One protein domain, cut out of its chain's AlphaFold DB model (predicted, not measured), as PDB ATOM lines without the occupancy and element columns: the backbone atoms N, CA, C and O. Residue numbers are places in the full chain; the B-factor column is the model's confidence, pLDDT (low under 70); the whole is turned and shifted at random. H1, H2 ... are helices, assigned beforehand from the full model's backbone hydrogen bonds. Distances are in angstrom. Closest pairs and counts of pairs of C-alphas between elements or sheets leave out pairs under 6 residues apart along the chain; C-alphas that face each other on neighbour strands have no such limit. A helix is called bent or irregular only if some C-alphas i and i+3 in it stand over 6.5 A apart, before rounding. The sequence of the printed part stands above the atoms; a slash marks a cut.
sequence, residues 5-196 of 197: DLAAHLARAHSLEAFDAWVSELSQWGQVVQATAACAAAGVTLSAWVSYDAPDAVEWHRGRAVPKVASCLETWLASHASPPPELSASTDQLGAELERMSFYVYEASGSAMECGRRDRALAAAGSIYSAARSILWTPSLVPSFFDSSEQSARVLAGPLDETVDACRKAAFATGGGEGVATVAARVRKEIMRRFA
ATOM      1  N   ASP A   5       5.454  59.042 -17.318       88.88
ATOM      2  CA  ASP A   5       4.612  58.086 -16.596       88.88
ATOM      3  C   ASP A   5       5.318  57.506 -15.362       88.88
ATOM      4  O   ASP A   5       4.685  57.293 -14.328       88.88
ATOM      5  N   LEU A   6       6.645  57.332 -15.425       88.00
ATOM      6  CA  LEU A   6       7.443  56.904 -14.275       88.00
ATOM      7  C   LEU A   6       7.498  58.008 -13.210       88.00
ATOM      8  O   LEU A   6       7.326  57.722 -12.029       88.00
ATOM      9  N   ALA A   7       7.677  59.277 -13.594       87.19
ATOM     10  CA  ALA A   7       7.631  60.386 -12.633       87.19
ATOM     11  C   ALA A   7       6.275  60.463 -11.915       87.19
ATOM     12  O   ALA A   7       6.227  60.605 -10.691       87.19
ATOM     13  N   ALA A   8       5.177  60.336 -12.669       89.31
ATOM     14  CA  ALA A   8       3.824  60.345 -12.124       89.31
ATOM     15  C   ALA A   8       3.581  59.156 -11.181       89.31
ATOM     16  O   ALA A   8       3.018  59.336 -10.099       89.31
ATOM     17  N   HIS A   9       4.054  57.960 -11.549       90.75
ATOM     18  CA  HIS A   9       4.007  56.776 -10.692       90.75
ATOM     19  C   HIS A   9       4.733  56.992  -9.367       90.75
ATOM     20  O   HIS A   9       4.175  56.760  -8.294       90.75
ATOM     21  N   LEU A  10       5.970  57.492  -9.422       89.56
ATOM     22  CA  LEU A  10       6.782  57.724  -8.229       89.56
ATOM     23  C   LEU A  10       6.177  58.776  -7.293       89.56
ATOM     24  O   LEU A  10       6.477  58.747  -6.102       89.56
ATOM     25  N   ALA A  11       5.362  59.704  -7.808       88.38
ATOM     26  CA  ALA A  11       4.766  60.806  -7.054       88.38
ATOM     27  C   ALA A  11       3.534  60.416  -6.215       88.38
ATOM     28  O   ALA A  11       3.140  61.197  -5.344       88.38
ATOM     29  N   ARG A  12       2.939  59.238  -6.451       88.50
ATOM     30  CA  ARG A  12       1.738  58.770  -5.736       88.50
ATOM     31  C   ARG A  12       1.979  58.693  -4.221       88.50
ATOM     32  O   ARG A  12       3.114  58.585  -3.766       88.50
ATOM     33  N   ALA A  13       0.911  58.795  -3.433       80.44
ATOM     34  CA  ALA A  13       0.955  58.533  -1.994       80.44
ATOM     35  C   ALA A  13       0.830  57.026  -1.729       80.44
ATOM     36  O   ALA A  13       0.239  56.305  -2.535       80.44
ATOM     37  N   HIS A  14       1.358  56.556  -0.598       82.50
ATOM     38  CA  HIS A  14       1.434  55.127  -0.293       82.50
ATOM     39  C   HIS A  14       0.886  54.835   1.109       82.50
ATOM     40  O   HIS A  14       1.303  55.458   2.084       82.50
ATOM     41  N   SER A  15      -0.034  53.875   1.203       84.81
ATOM     42  CA  SER A  15      -0.333  53.107   2.420       84.81
ATOM     43  C   SER A  15       0.446  51.786   2.381       84.81
ATOM     44  O   SER A  15       1.036  51.471   1.353       84.81
ATOM     45  N   LEU A  16       0.441  50.989   3.453       77.62
ATOM     46  CA  LEU A  16       1.150  49.699   3.468       77.62
ATOM     47  C   LEU A  16       0.663  48.750   2.351       77.62
ATOM     48  O   LEU A  16       1.475  48.191   1.625       77.62
ATOM     49  N   GLU A  17      -0.655  48.634   2.161       82.44
ATOM     50  CA  GLU A  17      -1.251  47.808   1.098       82.44
ATOM     51  C   GLU A  17      -0.976  48.378  -0.301       82.44
ATOM     52  O   GLU A  17      -0.629  47.645  -1.226       82.44
ATOM     53  N   ALA A  18      -1.071  49.702  -0.463       89.06
ATOM     54  CA  ALA A  18      -0.789  50.350  -1.742       89.06
ATOM     55  C   ALA A  18       0.711  50.361  -2.082       89.06
ATOM     56  O   ALA A  18       1.073  50.502  -3.247       89.06
ATOM     57  N   PHE A  19       1.587  50.230  -1.084       90.56
ATOM     58  CA  PHE A  19       3.032  50.248  -1.263       90.56
ATOM     59  C   PHE A  19       3.519  49.006  -2.006       90.56
ATOM     60  O   PHE A  19       4.274  49.147  -2.962       90.56
ATOM     61  N   ASP A  20       3.033  47.817  -1.653       89.69
ATOM     62  CA  ASP A  20       3.410  46.582  -2.352       89.69
ATOM     63  C   ASP A  20       2.965  46.605  -3.822       89.69
ATOM     64  O   ASP A  20       3.740  46.254  -4.715       89.69
ATOM     65  N   ALA A  21       1.746  47.086  -4.092       92.88
ATOM     66  CA  ALA A  21       1.253  47.280  -5.455       92.88
ATOM     67  C   ALA A  21       2.106  48.307  -6.218       92.88
ATOM     68  O   ALA A  21       2.544  48.054  -7.339       92.88
ATOM     69  N   TRP A  22       2.422  49.435  -5.576       94.19
ATOM     70  CA  TRP A  22       3.256  50.485  -6.153       94.19
ATOM     71  C   TRP A  22       4.674  50.005  -6.492       94.19
ATOM     72  O   TRP A  22       5.187  50.326  -7.567       94.19
ATOM     73  N   VAL A  23       5.304  49.216  -5.615       92.94
ATOM     74  CA  VAL A  23       6.612  48.602  -5.888       92.94
ATOM     75  C   VAL A  23       6.492  47.565  -7.000       92.94
ATOM     76  O   VAL A  23       7.360  47.509  -7.865       92.94
ATOM     77  N   SER A  24       5.410  46.785  -7.034       93.12
ATOM     78  CA  SER A  24       5.222  45.755  -8.059       93.12
ATOM     79  C   SER A  24       5.087  46.338  -9.465       93.12
ATOM     80  O   SER A  24       5.653  45.816 -10.430       93.12
ATOM     81  N   GLU A  25       4.396  47.473  -9.577       93.56
ATOM     82  CA  GLU A  25       4.277  48.236 -10.821       93.56
ATOM     83  C   GLU A  25       5.649  48.683 -11.353       93.56
ATOM     84  O   GLU A  25       5.786  48.841 -12.566       93.56
ATOM     85  N   LEU A  26       6.696  48.784 -10.507       92.12
ATOM     86  CA  LEU A  26       8.052  49.140 -10.953       92.12
ATOM     87  C   LEU A  26       8.622  48.187 -12.008       92.12
ATOM     88  O   LEU A  26       9.506  48.576 -12.778       92.12
ATOM     89  N   SER A  27       8.091  46.965 -12.081       91.31
ATOM     90  CA  SER A  27       8.488  45.985 -13.086       91.31
ATOM     91  C   SER A  27       8.313  46.464 -14.526       91.31
ATOM     92  O   SER A  27       9.133  46.121 -15.379       91.31
ATOM     93  N   GLN A  28       7.336  47.336 -14.779       91.44
ATOM     94  CA  GLN A  28       7.019  47.858 -16.110       91.44
ATOM     95  C   GLN A  28       8.141  48.720 -16.708       91.44
ATOM     96  O   GLN A  28       8.232  48.851 -17.928       91.44
ATOM     97  N   TRP A  29       9.020  49.288 -15.873       90.50
ATOM     98  CA  TRP A  29      10.141  50.132 -16.313       90.50
ATOM     99  C   TRP A  29      11.493  49.399 -16.321       90.50
ATOM    100  O   TRP A  29      12.536  50.014 -16.553       90.50
ATOM    101  N   GLY A  30      11.482  48.079 -16.117       89.94
ATOM    102  CA  GLY A  30      12.634  47.202 -16.306       89.94
ATOM    103  C   GLY A  30      13.528  47.005 -15.079       89.94
ATOM    104  O   GLY A  30      13.403  47.648 -14.036       89.94
ATOM    105  N   GLN A  31      14.475  46.079 -15.226       90.25
ATOM    106  CA  GLN A  31      15.261  45.507 -14.124       90.25
ATOM    107  C   GLN A  31      16.131  46.535 -13.391       90.25
ATOM    108  O   GLN A  31      16.265  46.477 -12.173       90.25
ATOM    109  N   VAL A  32      16.695  47.519 -14.103       91.06
ATOM    110  CA  VAL A  32      17.549  48.543 -13.474       91.06
ATOM    111  C   VAL A  32      16.735  49.447 -12.544       91.06
ATOM    112  O   VAL A  32      17.238  49.842 -11.492       91.06
ATOM    113  N   VAL A  33      15.481  49.758 -12.891       93.25
ATOM    114  CA  VAL A  33      14.579  50.539 -12.026       93.25
ATOM    115  C   VAL A  33      14.224  49.735 -10.777       93.25
ATOM    116  O   VAL A  33      14.353  50.260  -9.672       93.25
ATOM    117  N   GLN A  34      13.881  48.455 -10.943       94.69
ATOM    118  CA  GLN A  34      13.603  47.536  -9.835       94.69
ATOM    119  C   GLN A  34      14.797  47.421  -8.870       94.69
ATOM    120  O   GLN A  34      14.670  47.711  -7.682       94.69
ATOM    121  N   ALA A  35      15.993  47.125  -9.387       94.06
ATOM    122  CA  ALA A  35      17.210  47.029  -8.583       94.06
ATOM    123  C   ALA A  35      17.572  48.361  -7.900       94.06
ATOM    124  O   ALA A  35      18.025  48.377  -6.757       94.06
ATOM    125  N   THR A  36      17.334  49.502  -8.558       94.81
ATOM    126  CA  THR A  36      17.533  50.824  -7.941       94.81
ATOM    127  C   THR A  36      16.577  51.042  -6.772       94.81
ATOM    128  O   THR A  36      17.008  51.535  -5.731       94.81
ATOM    129  N   ALA A  37      15.310  50.645  -6.912       96.06
ATOM    130  CA  ALA A  37      14.331  50.723  -5.835       96.06
ATOM    131  C   ALA A  37      14.713  49.826  -4.652       96.06
ATOM    132  O   ALA A  37      14.753  50.307  -3.520       96.06
ATOM    133  N   ALA A  38      15.074  48.568  -4.916       96.88
ATOM    134  CA  ALA A  38      15.484  47.622  -3.882       96.88
ATOM    135  C   ALA A  38      16.698  48.141  -3.090       96.88
ATOM    136  O   ALA A  38      16.675  48.184  -1.860       96.88
ATOM    137  N   CYS A  39      17.728  48.635  -3.782       95.44
ATOM    138  CA  CYS A  39      18.917  49.214  -3.149       95.44
ATOM    139  C   CYS A  39      18.617  50.487  -2.362       95.44
ATOM    140  O   CYS A  39      19.150  50.687  -1.271       95.44
ATOM    141  N   ALA A  40      17.766  51.360  -2.904       95.00
ATOM    142  CA  ALA A  40      17.348  52.570  -2.216       95.00
ATOM    143  C   ALA A  40      16.587  52.240  -0.925       95.00
ATOM    144  O   ALA A  40      16.849  52.870   0.099       95.00
ATOM    145  N   ALA A  41      15.705  51.237  -0.959       95.62
ATOM    146  CA  ALA A  41      14.981  50.752   0.208       95.62
ATOM    147  C   ALA A  41      15.923  50.146   1.256       95.62
ATOM    148  O   ALA A  41      15.885  50.561   2.414       95.62
ATOM    149  N   ALA A  42      16.828  49.253   0.842       94.81
ATOM    150  CA  ALA A  42      17.834  48.653   1.716       94.81
ATOM    151  C   ALA A  42      18.737  49.702   2.390       94.81
ATOM    152  O   ALA A  42      19.063  49.578   3.565       94.81
ATOM    153  N   GLY A  43      19.084  50.790   1.697       92.00
ATOM    154  CA  GLY A  43      19.877  51.872   2.286       92.00
ATOM    155  C   GLY A  43      19.208  52.563   3.485       92.00
ATOM    156  O   GLY A  43      19.906  53.093   4.345       92.00
ATOM    157  N   VAL A  44      17.872  52.549   3.583       91.44
ATOM    158  CA  VAL A  44      17.145  53.125   4.733       91.44
ATOM    159  C   VAL A  44      17.258  52.235   5.976       91.44
ATOM    160  O   VAL A  44      17.170  52.727   7.098       91.44
ATOM    161  N   THR A  45      17.474  50.929   5.805       89.12
ATOM    162  CA  THR A  45      17.398  49.950   6.900       89.12
ATOM    163  C   THR A  45      18.678  49.838   7.722       89.12
ATOM    164  O   THR A  45      18.665  49.241   8.798       89.12
ATOM    165  N   LEU A  46      19.780  50.441   7.266       82.00
ATOM    166  CA  LEU A  46      21.082  50.355   7.931       82.00
ATOM    167  C   LEU A  46      21.058  50.874   9.373       82.00
ATOM    168  O   LEU A  46      21.765  50.345  10.225       82.00
ATOM    169  N   SER A  47      20.214  51.860   9.682       75.81
ATOM    170  CA  SER A  47      20.034  52.344  11.056       75.81
ATOM    171  C   SER A  47      19.389  51.296  11.970       75.81
ATOM    172  O   SER A  47      19.760  51.191  13.138       75.81
ATOM    173  N   ALA A  48      18.471  50.478  11.445       75.81
ATOM    174  CA  ALA A  48      17.831  49.399  12.190       75.81
ATOM    175  C   ALA A  48      18.802  48.236  12.450       75.81
ATOM    176  O   ALA A  48      18.783  47.668  13.542       75.81
ATOM    177  N   TRP A  49      19.700  47.941  11.502       73.62
ATOM    178  CA  TRP A  49      20.775  46.955  11.677       73.62
ATOM    179  C   TRP A  49      21.708  47.285  12.852       73.62
ATOM    180  O   TRP A  49      22.180  46.380  13.528       73.62
ATOM    181  N   VAL A  50      21.960  48.564  13.131       65.56
ATOM    182  CA  VAL A  50      22.855  48.987  14.225       65.56
ATOM    183  C   VAL A  50      22.184  48.886  15.607       65.56
ATOM    184  O   VAL A  50      22.860  48.917  16.623       65.56
ATOM    185  N   SER A  51      20.856  48.755  15.675       61.03
ATOM    186  CA  SER A  51      20.090  48.986  16.912       61.03
ATOM    187  C   SER A  51      19.901  47.780  17.855       61.03
ATOM    188  O   SER A  51      19.159  47.906  18.833       61.03
ATOM    189  N   TYR A  52      20.520  46.619  17.596       62.97
ATOM    190  CA  TYR A  52      20.258  45.366  18.332       62.97
ATOM    191  C   TYR A  52      21.478  44.818  19.111       62.97
ATOM    192  O   TYR A  52      21.985  43.734  18.866       62.97
ATOM    193  N   ASP A  53      21.930  45.527  20.141       56.56
ATOM    194  CA  ASP A  53      23.052  45.081  20.988       56.56
ATOM    195  C   ASP A  53      22.641  44.050  22.067       56.56
ATOM    196  O   ASP A  53      22.722  44.318  23.268       56.56
ATOM    197  N   ALA A  54      22.201  42.849  21.674       56.72
ATOM    198  CA  ALA A  54      22.059  41.732  22.618       56.72
ATOM    199  C   ALA A  54      23.413  41.004  22.822       56.72
ATOM    200  O   ALA A  54      24.151  40.839  21.848       56.72
ATOM    201  N   PRO A  55      23.753  40.511  24.034       53.41
ATOM    202  CA  PRO A  55      25.032  39.837  24.321       53.41
ATOM    203  C   PRO A  55      25.356  38.671  23.374       53.41
ATOM    204  O   PRO A  55      26.506  38.493  22.978       53.41
ATOM    205  N   ASP A  56      24.324  37.947  22.935       52.38
ATOM    206  CA  ASP A  56      24.433  36.790  22.037       52.38
ATOM    207  C   ASP A  56      24.383  37.191  20.547       52.38
ATOM    208  O   ASP A  56      24.697  36.407  19.654       52.38
ATOM    209  N   ALA A  57      24.028  38.448  20.272       54.78
ATOM    210  CA  ALA A  57      24.042  39.069  18.952       54.78
ATOM    211  C   ALA A  57      25.379  39.760  18.643       54.78
ATOM    212  O   ALA A  57      25.591  40.229  17.528       54.78
ATOM    213  N   VAL A  58      26.314  39.809  19.598       55.66
ATOM    214  CA  VAL A  58      27.622  40.455  19.421       55.66
ATOM    215  C   VAL A  58      28.444  39.773  18.326       55.66
ATOM    216  O   VAL A  58      29.048  40.461  17.507       55.66
ATOM    217  N   GLU A  59      28.461  38.437  18.259       56.78
ATOM    218  CA  GLU A  59      29.129  37.722  17.158       56.78
ATOM    219  C   GLU A  59      28.438  37.969  15.812       56.78
ATOM    220  O   GLU A  59      29.100  38.055  14.778       56.78
ATOM    221  N   TRP A  60      27.119  38.165  15.833       59.19
ATOM    222  CA  TRP A  60      26.317  38.450  14.651       59.19
ATOM    223  C   TRP A  60      26.527  39.866  14.098       59.19
ATOM    224  O   TRP A  60      26.837  40.019  12.917       59.19
ATOM    225  N   HIS A  61      26.434  40.896  14.943       58.59
ATOM    226  CA  HIS A  61      26.680  42.290  14.562       58.59
ATOM    227  C   HIS A  61      28.138  42.550  14.189       58.59
ATOM    228  O   HIS A  61      28.424  43.429  13.375       58.59
ATOM    229  N   ARG A  62      29.074  41.767  14.742       56.72
ATOM    230  CA  ARG A  62      30.479  41.763  14.307       56.72
ATOM    231  C   ARG A  62      30.683  41.058  12.965       56.72
ATOM    232  O   ARG A  62      31.743  41.226  12.355       56.72
ATOM    233  N   GLY A  63      29.689  40.308  12.490       60.56
ATOM    234  CA  GLY A  63      29.648  39.761  11.145       60.56
ATOM    235  C   GLY A  63      29.756  40.881  10.115       60.56
ATOM    236  O   GLY A  63      28.905  41.761  10.014       60.56
ATOM    237  N   ARG A  64      30.820  40.854   9.307       71.88
ATOM    238  CA  ARG A  64      31.059  41.877   8.277       71.88
ATOM    239  C   ARG A  64      30.157  41.720   7.048       71.88
ATOM    240  O   ARG A  64      30.229  42.564   6.165       71.88
ATOM    241  N   ALA A  65      29.323  40.678   6.984       82.25
ATOM    242  CA  ALA A  65      28.523  40.344   5.807       82.25
ATOM    243  C   ALA A  65      27.521  41.453   5.441       82.25
ATOM    244  O   ALA A  65      27.557  41.944   4.316       82.25
ATOM    245  N   VAL A  66      26.697  41.920   6.389       87.44
ATOM    246  CA  VAL A  66      25.720  42.991   6.118       87.44
ATOM    247  C   VAL A  66      26.396  44.307   5.716       87.44
ATOM    248  O   VAL A  66      26.077  44.806   4.636       87.44
ATOM    249  N   PRO A  67      27.368  44.852   6.482       86.31
ATOM    250  CA  PRO A  67      28.081  46.061   6.065       86.31
ATOM    251  C   PRO A  67      28.807  45.911   4.721       86.31
ATOM    252  O   PRO A  67      28.842  46.852   3.931       86.31
ATOM    253  N   LYS A  68      29.369  44.727   4.432       88.94
ATOM    254  CA  LYS A  68      30.062  44.463   3.166       88.94
ATOM    255  C   LYS A  68      29.099  44.479   1.979       88.94
ATOM    256  O   LYS A  68      29.390  45.138   0.981       88.94
ATOM    257  N   VAL A  69      27.958  43.795   2.086       92.75
ATOM    258  CA  VAL A  69      26.931  43.810   1.035       92.75
ATOM    259  C   VAL A  69      26.390  45.227   0.864       92.75
ATOM    260  O   VAL A  69      26.383  45.725  -0.256       92.75
ATOM    261  N   ALA A  70      26.051  45.921   1.954       91.25
ATOM    262  CA  ALA A  70      25.580  47.305   1.913       91.25
ATOM    263  C   ALA A  70      26.552  48.244   1.177       91.25
ATOM    264  O   ALA A  70      26.136  48.990   0.295       91.25
ATOM    265  N   SER A  71      27.856  48.142   1.454       90.50
ATOM    266  CA  SER A  71      28.882  48.923   0.749       90.50
ATOM    267  C   SER A  71      28.938  48.609  -0.755       90.50
ATOM    268  O   SER A  71      29.111  49.512  -1.580       90.50
ATOM    269  N   CYS A  72      28.727  47.347  -1.146       93.12
ATOM    270  CA  CYS A  72      28.622  46.971  -2.556       93.12
ATOM    271  C   CYS A  72      27.365  47.569  -3.218       93.12
ATOM    272  O   CYS A  72      27.456  48.053  -4.349       93.12
ATOM    273  N   LEU A  73      26.219  47.587  -2.522       93.00
ATOM    274  CA  LEU A  73      24.984  48.226  -3.003       93.00
ATOM    275  C   LEU A  73      25.176  49.736  -3.203       93.00
ATOM    276  O   LEU A  73      24.788  50.278  -4.237       93.00
ATOM    277  N   GLU A  74      25.813  50.413  -2.244       90.88
ATOM    278  CA  GLU A  74      26.136  51.842  -2.336       90.88
ATOM    279  C   GLU A  74      27.074  52.135  -3.507       90.88
ATOM    280  O   GLU A  74      26.834  53.061  -4.285       90.88
ATOM    281  N   THR A  75      28.105  51.304  -3.683       90.88
ATOM    282  CA  THR A  75      29.036  51.408  -4.812       90.88
ATOM    283  C   THR A  75      28.299  51.264  -6.142       90.88
ATOM    284  O   THR A  75      28.522  52.058  -7.052       90.88
ATOM    285  N   TRP A  76      27.380  50.302  -6.257       91.88
ATOM    286  CA  TRP A  76      26.570  50.102  -7.461       91.88
ATOM    287  C   TRP A  76      25.594  51.262  -7.730       91.88
ATOM    288  O   TRP A  76      25.416  51.682  -8.878       91.88
ATOM    289  N   LEU A  77      24.982  51.823  -6.682       89.50
ATOM    290  CA  LEU A  77      24.135  53.017  -6.778       89.50
ATOM    291  C   LEU A  77      24.922  54.269  -7.193       89.50
ATOM    292  O   LEU A  77      24.336  55.192  -7.758       89.50
ATOM    293  N   ALA A  78      26.216  54.340  -6.881       86.69
ATOM    294  CA  ALA A  78      27.078  55.459  -7.252       86.69
ATOM    295  C   ALA A  78      27.679  55.303  -8.658       86.69
ATOM    296  O   ALA A  78      27.732  56.270  -9.416       86.69
ATOM    297  N   SER A  79      28.122  54.096  -9.021       80.75
ATOM    298  CA  SER A  79      28.916  53.852 -10.231       80.75
ATOM    299  C   SER A  79      28.093  53.744 -11.513       80.75
ATOM    300  O   SER A  79      28.657  53.871 -12.594       80.75
ATOM    301  N   HIS A  80      26.779  53.502 -11.413       70.06
ATOM    302  CA  HIS A  80      25.892  53.223 -12.555       70.06
ATOM    303  C   HIS A  80      26.370  52.055 -13.444       70.06
ATOM    304  O   HIS A  80      25.869  51.876 -14.554       70.06
ATOM    305  N   ALA A  81      27.322  51.257 -12.958       74.50
ATOM    306  CA  ALA A  81      28.022  50.228 -13.709       74.50
ATOM    307  C   ALA A  81      27.508  48.822 -13.354       74.50
ATOM    308  O   ALA A  81      26.519  48.654 -12.634       74.50
ATOM    309  N   SER A  82      28.193  47.802 -13.872       82.56
ATOM    310  CA  SER A  82      27.962  46.408 -13.497       82.56
ATOM    311  C   SER A  82      28.108  46.193 -11.981       82.56
ATOM    312  O   SER A  82      28.829  46.946 -11.315       82.56
ATOM    313  N   PRO A  83      27.450  45.163 -11.421       85.38
ATOM    314  CA  PRO A  83      27.582  44.822 -10.009       85.38
ATOM    315  C   PRO A  83      29.053  44.591  -9.629       85.38
ATOM    316  O   PRO A  83      29.786  43.988 -10.420       85.38
ATOM    317  N   PRO A  84      29.504  45.027  -8.437       87.31
ATOM    318  CA  PRO A  84      30.843  44.707  -7.961       87.31
ATOM    319  C   PRO A  84      31.073  43.187  -7.961       87.31
ATOM    320  O   PRO A  84      30.182  42.447  -7.539       87.31
ATOM    321  N   PRO A  85      32.256  42.694  -8.372       85.88
ATOM    322  CA  PRO A  85      32.519  41.254  -8.481       85.88
ATOM    323  C   PRO A  85      32.393  40.526  -7.134       85.88
ATOM    324  O   PRO A  85      32.011  39.361  -7.079       85.88
ATOM    325  N   GLU A  86      32.654  41.227  -6.030       88.94
ATOM    326  CA  GLU A  86      32.527  40.688  -4.674       88.94
ATOM    327  C   GLU A  86      31.078  40.556  -4.185       88.94
ATOM    328  O   GLU A  86      30.845  39.928  -3.146       88.94
ATOM    329  N   LEU A  87      30.105  41.146  -4.897       92.62
ATOM    330  CA  LEU A  87      28.713  41.191  -4.454       92.62
ATOM    331  C   LEU A  87      28.126  39.782  -4.347       92.62
ATOM    332  O   LEU A  87      27.487  39.493  -3.343       92.62
ATOM    333  N   SER A  88      28.382  38.895  -5.318       92.88
ATOM    334  CA  SER A  88      27.831  37.529  -5.311       92.88
ATOM    335  C   SER A  88      28.263  36.752  -4.069       92.88
ATOM    336  O   SER A  88      27.422  36.389  -3.255       92.88
ATOM    337  N   ALA A  89      29.574  36.598  -3.860       91.62
ATOM    338  CA  ALA A  89      30.104  35.844  -2.724       91.62
ATOM    339  C   ALA A  89      29.673  36.437  -1.371       91.62
ATOM    340  O   ALA A  89      29.356  35.704  -0.437       91.62
ATOM    341  N   SER A  90      29.621  37.769  -1.267       92.00
ATOM    342  CA  SER A  90      29.173  38.444  -0.041       92.00
ATOM    343  C   SER A  90      27.672  38.252   0.206       92.00
ATOM    344  O   SER A  90      27.249  38.143   1.356       92.00
ATOM    345  N   THR A  91      26.870  38.185  -0.861       94.69
ATOM    346  CA  THR A  91      25.424  37.927  -0.792       94.69
ATOM    347  C   THR A  91      25.140  36.489  -0.381       94.69
ATOM    348  O   THR A  91      24.279  36.270   0.466       94.69
ATOM    349  N   ASP A  92      25.886  35.522  -0.914       92.69
ATOM    350  CA  ASP A  92      25.755  34.111  -0.537       92.69
ATOM    351  C   ASP A  92      26.121  33.903   0.939       92.69
ATOM    352  O   ASP A  92      25.379  33.258   1.683       92.69
ATOM    353  N   GLN A  93      27.209  34.535   1.399       90.31
ATOM    354  CA  GLN A  93      27.580  34.541   2.815       90.31
ATOM    355  C   GLN A  93      26.476  35.158   3.686       90.31
ATOM    356  O   GLN A  93      26.132  34.600   4.725       90.31
ATOM    357  N   LEU A  94      25.899  36.291   3.269       90.69
ATOM    358  CA  LEU A  94      24.792  36.921   3.987       90.69
ATOM    359  C   LEU A  94      23.539  36.027   4.024       90.69
ATOM    360  O   LEU A  94      22.862  35.978   5.047       90.69
ATOM    361  N   GLY A  95      23.243  35.305   2.943       91.12
ATOM    362  CA  GLY A  95      22.126  34.360   2.883       91.12
ATOM    363  C   GLY A  95      22.262  33.232   3.906       91.12
ATOM    364  O   GLY A  95      21.332  32.989   4.671       91.12
ATOM    365  N   ALA A  96      23.440  32.607   3.981       87.62
ATOM    366  CA  ALA A  96      23.721  31.551   4.957       87.62
ATOM    367  C   ALA A  96      23.616  32.051   6.410       87.62
ATOM    368  O   ALA A  96      23.104  31.362   7.293       87.62
ATOM    369  N   GLU A  97      24.075  33.278   6.658       84.31
ATOM    370  CA  GLU A  97      23.940  33.931   7.956       84.31
ATOM    371  C   GLU A  97      22.461  34.171   8.313       84.31
ATOM    372  O   GLU A  97      22.015  33.764   9.386       84.31
ATOM    373  N   LEU A  98      21.668  34.752   7.406       86.69
ATOM    374  CA  LEU A  98      20.232  34.981   7.615       86.69
ATOM    375  C   LEU A  98      19.463  33.690   7.911       86.69
ATOM    376  O   LEU A  98      18.619  33.672   8.809       86.69
ATOM    377  N   GLU A  99      19.766  32.611   7.189       84.50
ATOM    378  CA  GLU A  99      19.178  31.294   7.434       84.50
ATOM    379  C   GLU A  99      19.495  30.819   8.857       84.50
ATOM    380  O   GLU A  99      18.579  30.520   9.624       84.50
ATOM    381  N   ARG A 100      20.770  30.870   9.265       78.25
ATOM    382  CA  ARG A 100      21.207  30.520  10.626       78.25
ATOM    383  C   ARG A 100      20.462  31.314  11.704       78.25
ATOM    384  O   ARG A 100      20.136  30.766  12.756       78.25
ATOM    385  N   MET A 101      20.177  32.589  11.455       73.38
ATOM    386  CA  MET A 101      19.494  33.464  12.416       73.38
ATOM    387  C   MET A 101      17.995  33.240  12.495       73.38
ATOM    388  O   MET A 101      17.417  33.446  13.558       73.38
ATOM    389  N   SER A 102      17.366  32.811  11.401       70.31
ATOM    390  CA  SER A 102      15.932  32.515  11.390       70.31
ATOM    391  C   SER A 102      15.560  31.397  12.374       70.31
ATOM    392  O   SER A 102      14.460  31.397  12.923       70.31
ATOM    393  N   PHE A 103      16.509  30.502  12.670       66.31
ATOM    394  CA  PHE A 103      16.363  29.430  13.655       66.31
ATOM    395  C   PHE A 103      16.778  29.831  15.078       66.31
ATOM    396  O   PHE A 103      16.523  29.086  16.024       66.31
ATOM    397  N   TYR A 104      17.407  30.996  15.263       60.47
ATOM    398  CA  TYR A 104      17.877  31.442  16.572       60.47
ATOM    399  C   TYR A 104      16.731  32.079  17.374       60.47
ATOM    400  O   TYR A 104      16.519  33.296  17.380       60.47
ATOM    401  N   VAL A 105      15.968  31.243  18.077       54.94
ATOM    402  CA  VAL A 105      14.981  31.696  19.063       54.94
ATOM    403  C   VAL A 105      15.646  31.720  20.434       54.94
ATOM    404  O   VAL A 105      15.723  30.708  21.123       54.94
ATOM    405  N   TYR A 106      16.131  32.888  20.849       54.81
ATOM    406  CA  TYR A 106      16.472  33.089  22.253       54.81
ATOM    407  C   TYR A 106      15.176  33.337  23.033       54.81
ATOM    408  O   TYR A 106      14.713  34.470  23.150       54.81
ATOM    409  N   GLU A 107      14.572  32.263  23.544       49.84
ATOM    410  CA  GLU A 107      13.394  32.326  24.426       49.84
ATOM    411  C   GLU A 107      13.682  33.077  25.743       49.84
ATOM    412  O   GLU A 107      12.762  33.495  26.442       49.84
ATOM    413  N   ALA A 108      14.956  33.306  26.073       49.19
ATOM    414  CA  ALA A 108      15.381  33.901  27.334       49.19
ATOM    415  C   ALA A 108      15.478  35.446  27.331       49.19
ATOM    416  O   ALA A 108      15.786  36.024  28.372       49.19
ATOM    417  N   SER A 109      15.184  36.150  26.223       54.06
ATOM    418  CA  SER A 109      15.214  37.631  26.204       54.06
ATOM    419  C   SER A 109      13.966  38.259  26.828       54.06
ATOM    420  O   SER A 109      13.990  39.439  27.179       54.06
ATOM    421  N   GLY A 110      12.893  37.475  26.999       55.19
ATOM    422  CA  GLY A 110      11.755  37.713  27.895       55.19
ATOM    423  C   GLY A 110      10.879  38.951  27.648       55.19
ATOM    424  O   GLY A 110       9.754  38.986  28.144       55.19
ATOM    425  N   SER A 111      11.326  39.961  26.893       71.69
ATOM    426  CA  SER A 111      10.576  41.199  26.658       71.69
ATOM    427  C   SER A 111      10.226  41.390  25.181       71.69
ATOM    428  O   SER A 111      11.075  41.284  24.295       71.69
ATOM    429  N   ALA A 112       8.967  41.753  24.918       78.25
ATOM    430  CA  ALA A 112       8.458  42.045  23.575       78.25
ATOM    431  C   ALA A 112       9.272  43.132  22.843       78.25
ATOM    432  O   ALA A 112       9.345  43.143  21.614       78.25
ATOM    433  N   MET A 113       9.909  44.034  23.595       79.25
ATOM    434  CA  MET A 113      10.752  45.093  23.051       79.25
ATOM    435  C   MET A 113      12.017  44.541  22.382       79.25
ATOM    436  O   MET A 113      12.341  44.961  21.271       79.25
ATOM    437  N   GLU A 114      12.712  43.600  23.026       76.12
ATOM    438  CA  GLU A 114      13.944  43.015  22.478       76.12
ATOM    439  C   GLU A 114      13.647  42.089  21.295       76.12
ATOM    440  O   GLU A 114      14.337  42.160  20.277       76.12
ATOM    441  N   CYS A 115      12.554  41.318  21.353       78.12
ATOM    442  CA  CYS A 115      12.066  40.560  20.196       78.12
ATOM    443  C   CYS A 115      11.780  41.486  19.003       78.12
ATOM    444  O   CYS A 115      12.237  41.229  17.891       78.12
ATOM    445  N   GLY A 116      11.108  42.618  19.238       82.06
ATOM    446  CA  GLY A 116      10.832  43.598  18.190       82.06
ATOM    447  C   GLY A 116      12.090  44.251  17.604       82.06
ATOM    448  O   GLY A 116      12.125  44.539  16.408       82.06
ATOM    449  N   ARG A 117      13.139  44.489  18.406       80.62
ATOM    450  CA  ARG A 117      14.429  44.989  17.891       80.62
ATOM    451  C   ARG A 117      15.126  43.950  17.019       80.62
ATOM    452  O   ARG A 117      15.567  44.299  15.926       80.62
ATOM    453  N   ARG A 118      15.155  42.688  17.460       81.38
ATOM    454  CA  ARG A 118      15.698  41.569  16.678       81.38
ATOM    455  C   ARG A 118      15.008  41.464  15.325       81.38
ATOM    456  O   ARG A 118      15.677  41.444  14.298       81.38
ATOM    457  N   ASP A 119      13.679  41.430  15.315       85.19
ATOM    458  CA  ASP A 119      12.906  41.226  14.089       85.19
ATOM    459  C   ASP A 119      13.124  42.374  13.093       85.19
ATOM    460  O   ASP A 119      13.253  42.140  11.891       85.19
ATOM    461  N   ARG A 120      13.261  43.616  13.580       87.50
ATOM    462  CA  ARG A 120      13.639  44.758  12.731       87.50
ATOM    463  C   ARG A 120      15.064  44.648  12.192       87.50
ATOM    464  O   ARG A 120      15.278  44.965  11.025       87.50
ATOM    465  N   ALA A 121      16.024  44.191  12.992       85.81
ATOM    466  CA  ALA A 121      17.398  43.991  12.537       85.81
ATOM    467  C   ALA A 121      17.498  42.855  11.496       85.81
ATOM    468  O   ALA A 121      18.179  43.005  10.480       85.81
ATOM    469  N   LEU A 122      16.755  41.758  11.686       87.31
ATOM    470  CA  LEU A 122      16.638  40.672  10.707       87.31
ATOM    471  C   LEU A 122      15.965  41.142   9.419       87.31
ATOM    472  O   LEU A 122      16.443  40.832   8.329       87.31
ATOM    473  N   ALA A 123      14.899  41.937   9.521       91.69
ATOM    474  CA  ALA A 123      14.270  42.542   8.355       91.69
ATOM    475  C   ALA A 123      15.222  43.506   7.629       91.69
ATOM    476  O   ALA A 123      15.267  43.502   6.402       91.69
ATOM    477  N   ALA A 124      16.035  44.280   8.350       91.44
ATOM    478  CA  ALA A 124      17.035  45.155   7.744       91.44
ATOM    479  C   ALA A 124      18.073  44.368   6.932       91.44
ATOM    480  O   ALA A 124      18.299  44.669   5.758       91.44
ATOM    481  N   ALA A 125      18.645  43.318   7.522       90.94
ATOM    482  CA  ALA A 125      19.586  42.434   6.842       90.94
ATOM    483  C   ALA A 125      18.947  41.684   5.669       90.94
ATOM    484  O   ALA A 125      19.539  41.590   4.596       90.94
ATOM    485  N   GLY A 126      17.713  41.210   5.849       93.62
ATOM    486  CA  GLY A 126      16.925  40.579   4.797       93.62
ATOM    487  C   GLY A 126      16.638  41.530   3.636       93.62
ATOM    488  O   GLY A 126      16.701  41.111   2.490       93.62
ATOM    489  N   SER A 127      16.389  42.811   3.910       96.25
ATOM    490  CA  SER A 127      16.214  43.835   2.874       96.25
ATOM    491  C   SER A 127      17.497  44.046   2.063       96.25
ATOM    492  O   SER A 127      17.450  44.085   0.835       96.25
ATOM    493  N   ILE A 128      18.653  44.100   2.734       95.19
ATOM    494  CA  ILE A 128      19.975  44.216   2.094       95.19
ATOM    495  C   ILE A 128      20.277  42.990   1.227       95.19
ATOM    496  O   ILE A 128      20.736  43.133   0.094       95.19
ATOM    497  N   TYR A 129      19.978  41.792   1.732       95.81
ATOM    498  CA  TYR A 129      20.102  40.550   0.976       95.81
ATOM    499  C   TYR A 129      19.219  40.553  -0.277       95.81
ATOM    500  O   TYR A 129      19.727  40.340  -1.377       95.81
ATOM    501  N   SER A 130      17.925  40.852  -0.141       97.25
ATOM    502  CA  SER A 130      16.994  40.860  -1.273       97.25
ATOM    503  C   SER A 130      17.377  41.918  -2.311       97.25
ATOM    504  O   SER A 130      17.391  41.622  -3.499       97.25
ATOM    505  N   ALA A 131      17.834  43.103  -1.894       97.38
ATOM    506  CA  ALA A 131      18.350  44.114  -2.820       97.38
ATOM    507  C   ALA A 131      19.587  43.643  -3.604       97.38
ATOM    508  O   ALA A 131      19.698  43.888  -4.807       97.38
ATOM    509  N   ALA A 132      20.503  42.927  -2.947       96.69
ATOM    510  CA  ALA A 132      21.652  42.336  -3.622       96.69
ATOM    511  C   ALA A 132      21.231  41.260  -4.631       96.69
ATOM    512  O   ALA A 132      21.738  41.236  -5.753       96.69
ATOM    513  N   ARG A 133      20.256  40.416  -4.270       96.56
ATOM    514  CA  ARG A 133      19.658  39.435  -5.184       96.56
ATOM    515  C   ARG A 133      18.980  40.108  -6.378       96.56
ATOM    516  O   ARG A 133      19.156  39.621  -7.491       96.56
ATOM    517  N   SER A 134      18.318  41.252  -6.188       95.56
ATOM    518  CA  SER A 134      17.741  42.024  -7.293       95.56
ATOM    519  C   SER A 134      18.795  42.525  -8.282       95.56
ATOM    520  O   SER A 134      18.560  42.500  -9.486       95.56
ATOM    521  N   ILE A 135      19.963  42.965  -7.800       94.38
ATOM    522  CA  ILE A 135      21.074  43.381  -8.672       94.38
ATOM    523  C   ILE A 135      21.706  42.188  -9.398       94.38
ATOM    524  O   ILE A 135      22.067  42.297 -10.568       94.38
ATOM    525  N   LEU A 136      21.896  41.071  -8.693       94.19
ATOM    526  CA  LEU A 136      22.530  39.861  -9.226       94.19
ATOM    527  C   LEU A 136      21.599  39.047 -10.131       94.19
ATOM    528  O   LEU A 136      22.016  38.028 -10.688       94.19
ATOM    529  N   TRP A 137      20.342  39.466 -10.257       93.75
ATOM    530  CA  TRP A 137      19.355  38.761 -11.044       93.75
ATOM    531  C   TRP A 137      19.791  38.664 -12.504       93.75
ATOM    532  O   TRP A 137      20.217  39.638 -13.126       93.75
ATOM    533  N   THR A 138      19.659  37.467 -13.066       91.50
ATOM    534  CA  THR A 138      19.876  37.213 -14.489       91.50
ATOM    535  C   THR A 138      18.811  36.241 -14.996       91.50
ATOM    536  O   THR A 138      18.350  35.400 -14.220       91.50
ATOM    537  N   PRO A 139      18.446  36.275 -16.294       90.19
ATOM    538  CA  PRO A 139      17.454  35.351 -16.850       90.19
ATOM    539  C   PRO A 139      17.801  33.873 -16.640       90.19
ATOM    540  O   PRO A 139      16.907  33.044 -16.509       90.19
ATOM    541  N   SER A 140      19.093  33.540 -16.557       89.06
ATOM    542  CA  SER A 140      19.584  32.185 -16.280       89.06
ATOM    543  C   SER A 140      19.235  31.656 -14.888       89.06
ATOM    544  O   SER A 140      19.351  30.457 -14.663       89.06
ATOM    545  N   LEU A 141      18.824  32.521 -13.954       85.94
ATOM    546  CA  LEU A 141      18.352  32.098 -12.635       85.94
ATOM    547  C   LEU A 141      16.918  31.562 -12.669       85.94
ATOM    548  O   LEU A 141      16.506  30.907 -11.714       85.94
ATOM    549  N   VAL A 142      16.153  31.836 -13.731       85.19
ATOM    550  CA  VAL A 142      14.790  31.318 -13.878       85.19
ATOM    551  C   VAL A 142      14.880  29.828 -14.226       85.19
ATOM    552  O   VAL A 142      15.431  29.495 -15.281       85.19
ATOM    553  N   PRO A 143      14.354  28.918 -13.381       82.81
ATOM    554  CA  PRO A 143      14.356  27.492 -13.681       82.81
ATOM    555  C   PRO A 143      13.678  27.212 -15.025       82.81
ATOM    556  O   PRO A 143      12.715  27.883 -15.398       82.81
ATOM    557  N   SER A 144      14.166  26.211 -15.758       81.56
ATOM    558  CA  SER A 144      13.492  25.785 -16.983       81.56
ATOM    559  C   SER A 144      12.187  25.084 -16.601       81.56
ATOM    560  O   SER A 144      12.214  24.036 -15.956       81.56
ATOM    561  N   PHE A 145      11.052  25.666 -16.984       78.25
ATOM    562  CA  PHE A 145       9.726  25.084 -16.772       78.25
ATOM    563  C   PHE A 145       9.258  24.342 -18.027       78.25
ATOM    564  O   PHE A 145       9.769  24.564 -19.125       78.25
ATOM    565  N   PHE A 146       8.270  23.459 -17.868       66.56
ATOM    566  CA  PHE A 146       7.601  22.824 -19.009       66.56
ATOM    567  C   PHE A 146       6.752  23.821 -19.816       66.56
ATOM    568  O   PHE A 146       6.520  23.600 -21.002       66.56
ATOM    569  N   ASP A 147       6.319  24.920 -19.191       86.56
ATOM    570  CA  ASP A 147       5.576  26.001 -19.833       86.56
ATOM    571  C   ASP A 147       6.515  27.160 -20.213       86.56
ATOM    572  O   ASP A 147       7.025  27.897 -19.363       86.56
ATOM    573  N   SER A 148       6.739  27.333 -21.517       85.12
ATOM    574  CA  SER A 148       7.583  28.402 -22.061       85.12
ATOM    575  C   SER A 148       6.981  29.797 -21.867       85.12
ATOM    576  O   SER A 148       7.724  30.784 -21.826       85.12
ATOM    577  N   SER A 149       5.656  29.898 -21.721       87.88
ATOM    578  CA  SER A 149       4.970  31.164 -21.467       87.88
ATOM    579  C   SER A 149       5.198  31.634 -20.031       87.88
ATOM    580  O   SER A 149       5.533  32.802 -19.823       87.88
ATOM    581  N   GLU A 150       5.157  30.718 -19.058       86.62
ATOM    582  CA  GLU A 150       5.480  31.020 -17.660       86.62
ATOM    583  C   GLU A 150       6.951  31.430 -17.511       86.62
ATOM    584  O   GLU A 150       7.260  32.445 -16.878       86.62
ATOM    585  N   GLN A 151       7.868  30.692 -18.143       87.12
ATOM    586  CA  GLN A 151       9.290  31.037 -18.120       87.12
ATOM    587  C   GLN A 151       9.537  32.433 -18.713       87.12
ATOM    588  O   GLN A 151      10.257  33.240 -18.122       87.12
ATOM    589  N   SER A 152       8.904  32.745 -19.849       87.81
ATOM    590  CA  SER A 152       9.023  34.059 -20.491       87.81
ATOM    591  C   SER A 152       8.466  35.176 -19.608       87.81
ATOM    592  O   SER A 152       9.102  36.219 -19.469       87.81
ATOM    593  N   ALA A 153       7.320  34.951 -18.961       87.06
ATOM    594  CA  ALA A 153       6.722  35.917 -18.045       87.06
ATOM    595  C   ALA A 153       7.644  36.228 -16.856       87.06
ATOM    596  O   ALA A 153       7.827  37.395 -16.518       87.06
ATOM    597  N   ARG A 154       8.292  35.215 -16.265       85.12
ATOM    598  CA  ARG A 154       9.255  35.401 -15.163       85.12
ATOM    599  C   ARG A 154      10.509  36.157 -15.597       85.12
ATOM    600  O   ARG A 154      10.976  37.038 -14.881       85.12
ATOM    601  N   VAL A 155      11.039  35.857 -16.785       89.00
ATOM    602  CA  VAL A 155      12.188  36.590 -17.343       89.00
ATOM    603  C   VAL A 155      11.841  38.064 -17.579       89.00
ATOM    604  O   VAL A 155      12.658  38.938 -17.287       89.00
ATOM    605  N   LEU A 156      10.632  38.348 -18.077       87.56
ATOM    606  CA  LEU A 156      10.146  39.715 -18.288       87.56
ATOM    607  C   LEU A 156       9.881  40.453 -16.970       87.56
ATOM    608  O   LEU A 156      10.206  41.634 -16.867       87.56
ATOM    609  N   ALA A 157       9.333  39.764 -15.966       86.44
ATOM    610  CA  ALA A 157       9.106  40.326 -14.638       86.44
ATOM    611  C   ALA A 157      10.423  40.725 -13.953       86.44
ATOM    612  O   ALA A 157      10.461  41.728 -13.240       86.44
ATOM    613  N   GLY A 158      11.518  40.008 -14.222       90.00
ATOM    614  CA  GLY A 158      12.829  40.336 -13.671       90.00
ATOM    615  C   GLY A 158      12.917  40.037 -12.165       90.00
ATOM    616  O   GLY A 158      12.275  39.095 -11.702       90.00
ATOM    617  N   PRO A 159      13.688  40.821 -11.387       94.44
ATOM    618  CA  PRO A 159      13.846  40.649  -9.938       94.44
ATOM    619  C   PRO A 159      12.660  41.186  -9.117       94.44
ATOM    620  O   PRO A 159      12.851  41.835  -8.080       94.44
ATOM    621  N   LEU A 160      11.434  41.006  -9.611       94.06
ATOM    622  CA  LEU A 160      10.237  41.618  -9.037       94.06
ATOM    623  C   LEU A 160      10.038  41.177  -7.584       94.06
ATOM    624  O   LEU A 160       9.879  42.022  -6.701       94.06
ATOM    625  N   ASP A 161      10.102  39.870  -7.343       93.12
ATOM    626  CA  ASP A 161       9.864  39.282  -6.027       93.12
ATOM    627  C   ASP A 161      10.896  39.783  -5.011       93.12
ATOM    628  O   ASP A 161      10.534  40.235  -3.923       93.12
ATOM    629  N   GLU A 162      12.178  39.801  -5.384       95.75
ATOM    630  CA  GLU A 162      13.242  40.321  -4.528       95.75
ATOM    631  C   GLU A 162      13.097  41.823  -4.265       95.75
ATOM    632  O   GLU A 162      13.386  42.293  -3.166       95.75
ATOM    633  N   THR A 163      12.611  42.584  -5.248       96.62
ATOM    634  CA  THR A 163      12.407  44.032  -5.115       96.62
ATOM    635  C   THR A 163      11.269  44.347  -4.148       96.62
ATOM    636  O   THR A 163      11.428  45.186  -3.257       96.62
ATOM    637  N   VAL A 164      10.129  43.665  -4.292       96.00
ATOM    638  CA  VAL A 164       8.980  43.810  -3.386       96.00
ATOM    639  C   VAL A 164       9.375  43.407  -1.972       96.00
ATOM    640  O   VAL A 164       9.124  44.148  -1.022       96.00
ATOM    641  N   ASP A 165      10.059  42.276  -1.830       96.50
ATOM    642  CA  ASP A 165      10.517  41.778  -0.540       96.50
ATOM    643  C   ASP A 165      11.530  42.728   0.127       96.50
ATOM    644  O   ASP A 165      11.386  43.049   1.310       96.50
ATOM    645  N   ALA A 166      12.495  43.272  -0.628       96.94
ATOM    646  CA  ALA A 166      13.442  44.268  -0.125       96.94
ATOM    647  C   ALA A 166      12.729  45.515   0.414       96.94
ATOM    648  O   ALA A 166      13.027  45.972   1.524       96.94
ATOM    649  N   CYS A 167      11.766  46.043  -0.345       96.12
ATOM    650  CA  CYS A 167      10.974  47.211   0.024       96.12
ATOM    651  C   CYS A 167      10.091  46.952   1.250       96.12
ATOM    652  O   CYS A 167      10.081  47.760   2.183       96.12
ATOM    653  N   ARG A 168       9.382  45.821   1.287       94.50
ATOM    654  CA  ARG A 168       8.501  45.448   2.399       94.50
ATOM    655  C   ARG A 168       9.287  45.264   3.695       94.50
ATOM    656  O   ARG A 168       8.918  45.822   4.731       94.50
ATOM    657  N   LYS A 169      10.403  44.533   3.639       95.25
ATOM    658  CA  LYS A 169      11.303  44.348   4.786       95.25
ATOM    659  C   LYS A 169      11.896  45.673   5.255       95.25
ATOM    660  O   LYS A 169      12.001  45.889   6.460       95.25
ATOM    661  N   ALA A 170      12.211  46.584   4.332       95.00
ATOM    662  CA  ALA A 170      12.681  47.915   4.694       95.00
ATOM    663  C   ALA A 170      11.625  48.749   5.416       95.00
ATOM    664  O   ALA A 170      11.923  49.356   6.447       95.00
ATOM    665  N   ALA A 171      10.388  48.747   4.916       93.56
ATOM    666  CA  ALA A 171       9.278  49.428   5.568       93.56
ATOM    667  C   ALA A 171       9.057  48.874   6.983       93.56
ATOM    668  O   ALA A 171       8.988  49.639   7.941       93.56
ATOM    669  N   PHE A 172       9.051  47.548   7.151       92.69
ATOM    670  CA  PHE A 172       8.934  46.918   8.468       92.69
ATOM    671  C   PHE A 172      10.088  47.296   9.412       92.69
ATOM    672  O   PHE A 172       9.845  47.745  10.534       92.69
ATOM    673  N   ALA A 173      11.340  47.188   8.950       90.94
ATOM    674  CA  ALA A 173      12.530  47.506   9.741       90.94
ATOM    675  C   ALA A 173      12.550  48.958  10.252       90.94
ATOM    676  O   ALA A 173      13.166  49.244  11.276       90.94
ATOM    677  N   THR A 174      11.860  49.868   9.560       90.62
ATOM    678  CA  THR A 174      11.866  51.314   9.827       90.62
ATOM    679  C   THR A 174      10.582  51.830  10.486       90.62
ATOM    680  O   THR A 174      10.410  53.038  10.607       90.62
ATOM    681  N   GLY A 175       9.700  50.939  10.958       87.00
ATOM    682  CA  GLY A 175       8.492  51.316  11.711       87.00
ATOM    683  C   GLY A 175       7.162  51.002  11.019       87.00
ATOM    684  O   GLY A 175       6.123  51.523  11.415       87.00
ATOM    685  N   GLY A 176       7.159  50.164   9.982       84.06
ATOM    686  CA  GLY A 176       5.943  49.761   9.276       84.06
ATOM    687  C   GLY A 176       5.349  50.914   8.469       84.06
ATOM    688  O   GLY A 176       5.989  51.412   7.547       84.06
ATOM    689  N   GLY A 177       4.128  51.343   8.807       82.50
ATOM    690  CA  GLY A 177       3.404  52.390   8.074       82.50
ATOM    691  C   GLY A 177       4.143  53.733   8.005       82.50
ATOM    692  O   GLY A 177       4.160  54.359   6.949       82.50
ATOM    693  N   GLU A 178       4.818  54.146   9.082       82.81
ATOM    694  CA  GLU A 178       5.677  55.346   9.070       82.81
ATOM    695  C   GLU A 178       6.939  55.132   8.216       82.81
ATOM    696  O   GLU A 178       7.386  56.028   7.495       82.81
ATOM    697  N   GLY A 179       7.472  53.907   8.235       86.50
ATOM    698  CA  GLY A 179       8.617  53.485   7.432       86.50
ATOM    699  C   GLY A 179       8.352  53.539   5.924       86.50
ATOM    700  O   GLY A 179       9.237  53.929   5.162       86.50
ATOM    701  N   VAL A 180       7.122  53.239   5.486       92.06
ATOM    702  CA  VAL A 180       6.707  53.284   4.069       92.06
ATOM    703  C   VAL A 180       7.000  54.643   3.437       92.06
ATOM    704  O   VAL A 180       7.572  54.702   2.348       92.06
ATOM    705  N   ALA A 181       6.652  55.741   4.114       91.62
ATOM    706  CA  ALA A 181       6.866  57.083   3.578       91.62
ATOM    707  C   ALA A 181       8.362  57.390   3.399       91.62
ATOM    708  O   ALA A 181       8.769  57.913   2.359       91.62
ATOM    709  N   THR A 182       9.189  57.006   4.374       92.50
ATOM    710  CA  THR A 182      10.647  57.166   4.308       92.50
ATOM    711  C   THR A 182      11.257  56.347   3.172       92.50
ATOM    712  O   THR A 182      12.055  56.869   2.388       92.50
ATOM    713  N   VAL A 183      10.858  55.080   3.040       94.50
ATOM    714  CA  VAL A 183      11.338  54.196   1.972       94.50
ATOM    715  C   VAL A 183      10.921  54.732   0.603       94.50
ATOM    716  O   VAL A 183      11.774  54.904  -0.266       94.50
ATOM    717  N   ALA A 184       9.648  55.081   0.414       94.56
ATOM    718  CA  ALA A 184       9.153  55.615  -0.852       94.56
ATOM    719  C   ALA A 184       9.856  56.923  -1.250       94.56
ATOM    720  O   ALA A 184      10.248  57.094  -2.407       94.56
ATOM    721  N   ALA A 185      10.090  57.828  -0.291       93.50
ATOM    722  CA  ALA A 185      10.841  59.056  -0.531       93.50
ATOM    723  C   ALA A 185      12.285  58.768  -0.975       93.50
ATOM    724  O   ALA A 185      12.789  59.409  -1.903       93.50
ATOM    725  N   ARG A 186      12.945  57.778  -0.354       94.62
ATOM    726  CA  ARG A 186      14.297  57.353  -0.734       94.62
ATOM    727  C   ARG A 186      14.325  56.727  -2.129       94.62
ATOM    728  O   ARG A 186      15.164  57.126  -2.933       94.62
ATOM    729  N   VAL A 187      13.395  55.820  -2.433       95.31
ATOM    730  CA  VAL A 187      13.248  55.181  -3.753       95.31
ATOM    731  C   VAL A 187      13.033  56.229  -4.841       95.31
ATOM    732  O   VAL A 187      13.775  56.257  -5.823       95.31
ATOM    733  N   ARG A 188      12.085  57.151  -4.635       94.81
ATOM    734  CA  ARG A 188      11.825  58.267  -5.554       94.81
ATOM    735  C   ARG A 188      13.094  59.072  -5.805       94.81
ATOM    736  O   ARG A 188      13.459  59.282  -6.957       94.81
ATOM    737  N   LYS A 189      13.782  59.507  -4.745       94.19
ATOM    738  CA  LYS A 189      15.013  60.301  -4.857       94.19
ATOM    739  C   LYS A 189      16.077  59.586  -5.690       94.19
ATOM    740  O   LYS A 189      16.687  60.215  -6.549       94.19
ATOM    741  N   GLU A 190      16.307  58.301  -5.440       94.12
ATOM    742  CA  GLU A 190      17.375  57.548  -6.100       94.12
ATOM    743  C   GLU A 190      17.059  57.200  -7.557       94.12
ATOM    744  O   GLU A 190      17.934  57.346  -8.410       94.12
ATOM    745  N   ILE A 191      15.814  56.837  -7.882       93.38
ATOM    746  CA  ILE A 191      15.400  56.633  -9.280       93.38
ATOM    747  C   ILE A 191      15.491  57.955 -10.048       93.38
ATOM    748  O   ILE A 191      16.079  58.003 -11.127       93.38
ATOM    749  N   MET A 192      14.991  59.056  -9.479       91.56
ATOM    750  CA  MET A 192      15.121  60.370 -10.112       91.56
ATOM    751  C   MET A 192      16.592  60.739 -10.321       91.56
ATOM    752  O   MET A 192      16.950  61.166 -11.408       91.56
ATOM    753  N   ARG A 193      17.464  60.518  -9.329       91.12
ATOM    754  CA  ARG A 193      18.905  60.787  -9.447       91.12
ATOM    755  C   ARG A 193      19.566  59.968 -10.558       91.12
ATOM    756  O   ARG A 193      20.385  60.509 -11.286       91.12
ATOM    757  N   ARG A 194      19.226  58.682 -10.673       87.31
ATOM    758  CA  ARG A 194      19.857  57.747 -11.620       87.31
ATOM    759  C   ARG A 194      19.422  57.969 -13.072       87.31
ATOM    760  O   ARG A 194      20.172  57.643 -13.986       87.31
ATOM    761  N   PHE A 195      18.205  58.472 -13.286       86.31
ATOM    762  CA  PHE A 195      17.581  58.541 -14.615       86.31
ATOM    763  C   PHE A 195      17.182  59.959 -15.065       86.31
ATOM    764  O   PHE A 195      16.687  60.123 -16.192       86.31
ATOM    765  N   ALA A 196      17.394  60.976 -14.220       80.00
ATOM    766  CA  ALA A 196      17.336  62.377 -14.625       80.00
ATOM    767  C   ALA A 196      18.355  62.659 -15.751       80.00
ATOM    768  O   ALA A 196      19.382  61.983 -15.821       80.00
TER     769      ALA A 196
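What this domain is: This is residues 5 to 196 of the 197 residues of an uncharacterized protein of Polyangiaceae bacterium (UniProt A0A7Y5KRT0). Three helices, H3, H7 and H9, side by side make the core of an up-and-down bundle of six, H2, H3, H5, H6, H7 and H9, each running against the one before it in the chain. H10 crosses H3 on one side with the short H1 on it, while H4 and H8 lie at opposite ends of the bundle, and residues 144 to 150 stick out. The printed part has 192 residues with ten named helices, H1 to H10 in chain order, and no named strand; the class is all helix, the packing part aligned, part crossed. It is compact, with a radius of gyration of the C-alphas of 16.8 A and spans of 49 by 37 by 34 A.

How they stand to each other: H1, residues 5 to 11, is close to but not clearly touching H2, residues 16 to 29; their closest C-alphas, of Leu 6 and Trp 29, are 7.6 A apart. H3, residues 31 to 49, is the hub, touching five helices, with a kink of 27 degrees near residue 43. H3 and H4, residues 55 to 61, are only just irregular: C-alphas 44 and 47 are 7.0 A apart, C-alphas 56 and 59 6.8 A. H4 touches no helix. H5, residues 65 to 79, forms a helical hairpin with H6, residues 87 to 102, closest at the C-alphas of Ala 65 and Leu 94, 5.4 A; of H6, residues 87 to 94 alone touch H5. H6 and H7, residues 112 to 136, form another, closest at C-alphas Thr 91 and Tyr 129, 6.2 A. H8, residues 148 to 157, touches no helix. H9, residues 160 to 173, touches H7 at a shallow tilt of 27 degrees, opposite ways, closest at C-alphas Ser 127 and Ala 166, 4.1 A. H10, residues 177 to 195, touches H3 at a steep tilt of 46 degrees, closest at C-alphas Ala 37 and Val 187, 5.0 A. Every O i to N i+4 pair is within hydrogen-bond range in H1, H5, H6, H7, H8 and H9, against 4 of 10 in H2 (O i to N i+3: 8 of 11), 10 of 15 in H3, 1 of 3 in H4 (1 of 4) and 13 of 15 in H10.

Where its parts are: H1 begins at C-alpha 5, (4.612, 58.086, -16.596). H7 is the longest helix, 35.8 A from C-alpha 112 at (8.458, 42.045, 23.575) to C-alpha 136; H10 measures 27.5 A, ending at C-alpha 195, (17.581, 58.541, -14.615), and H3 26.4 A.

The domain as a whole: The two C-alphas farthest apart, of Asp 5 and Ala 108, are 51.3 A apart. The printed part has no cut, and the link from H7 to H8 is long. The mean pLDDT of the printed part is 85.1; residues 50 to 63, 103 to 110 and 146 are under 70.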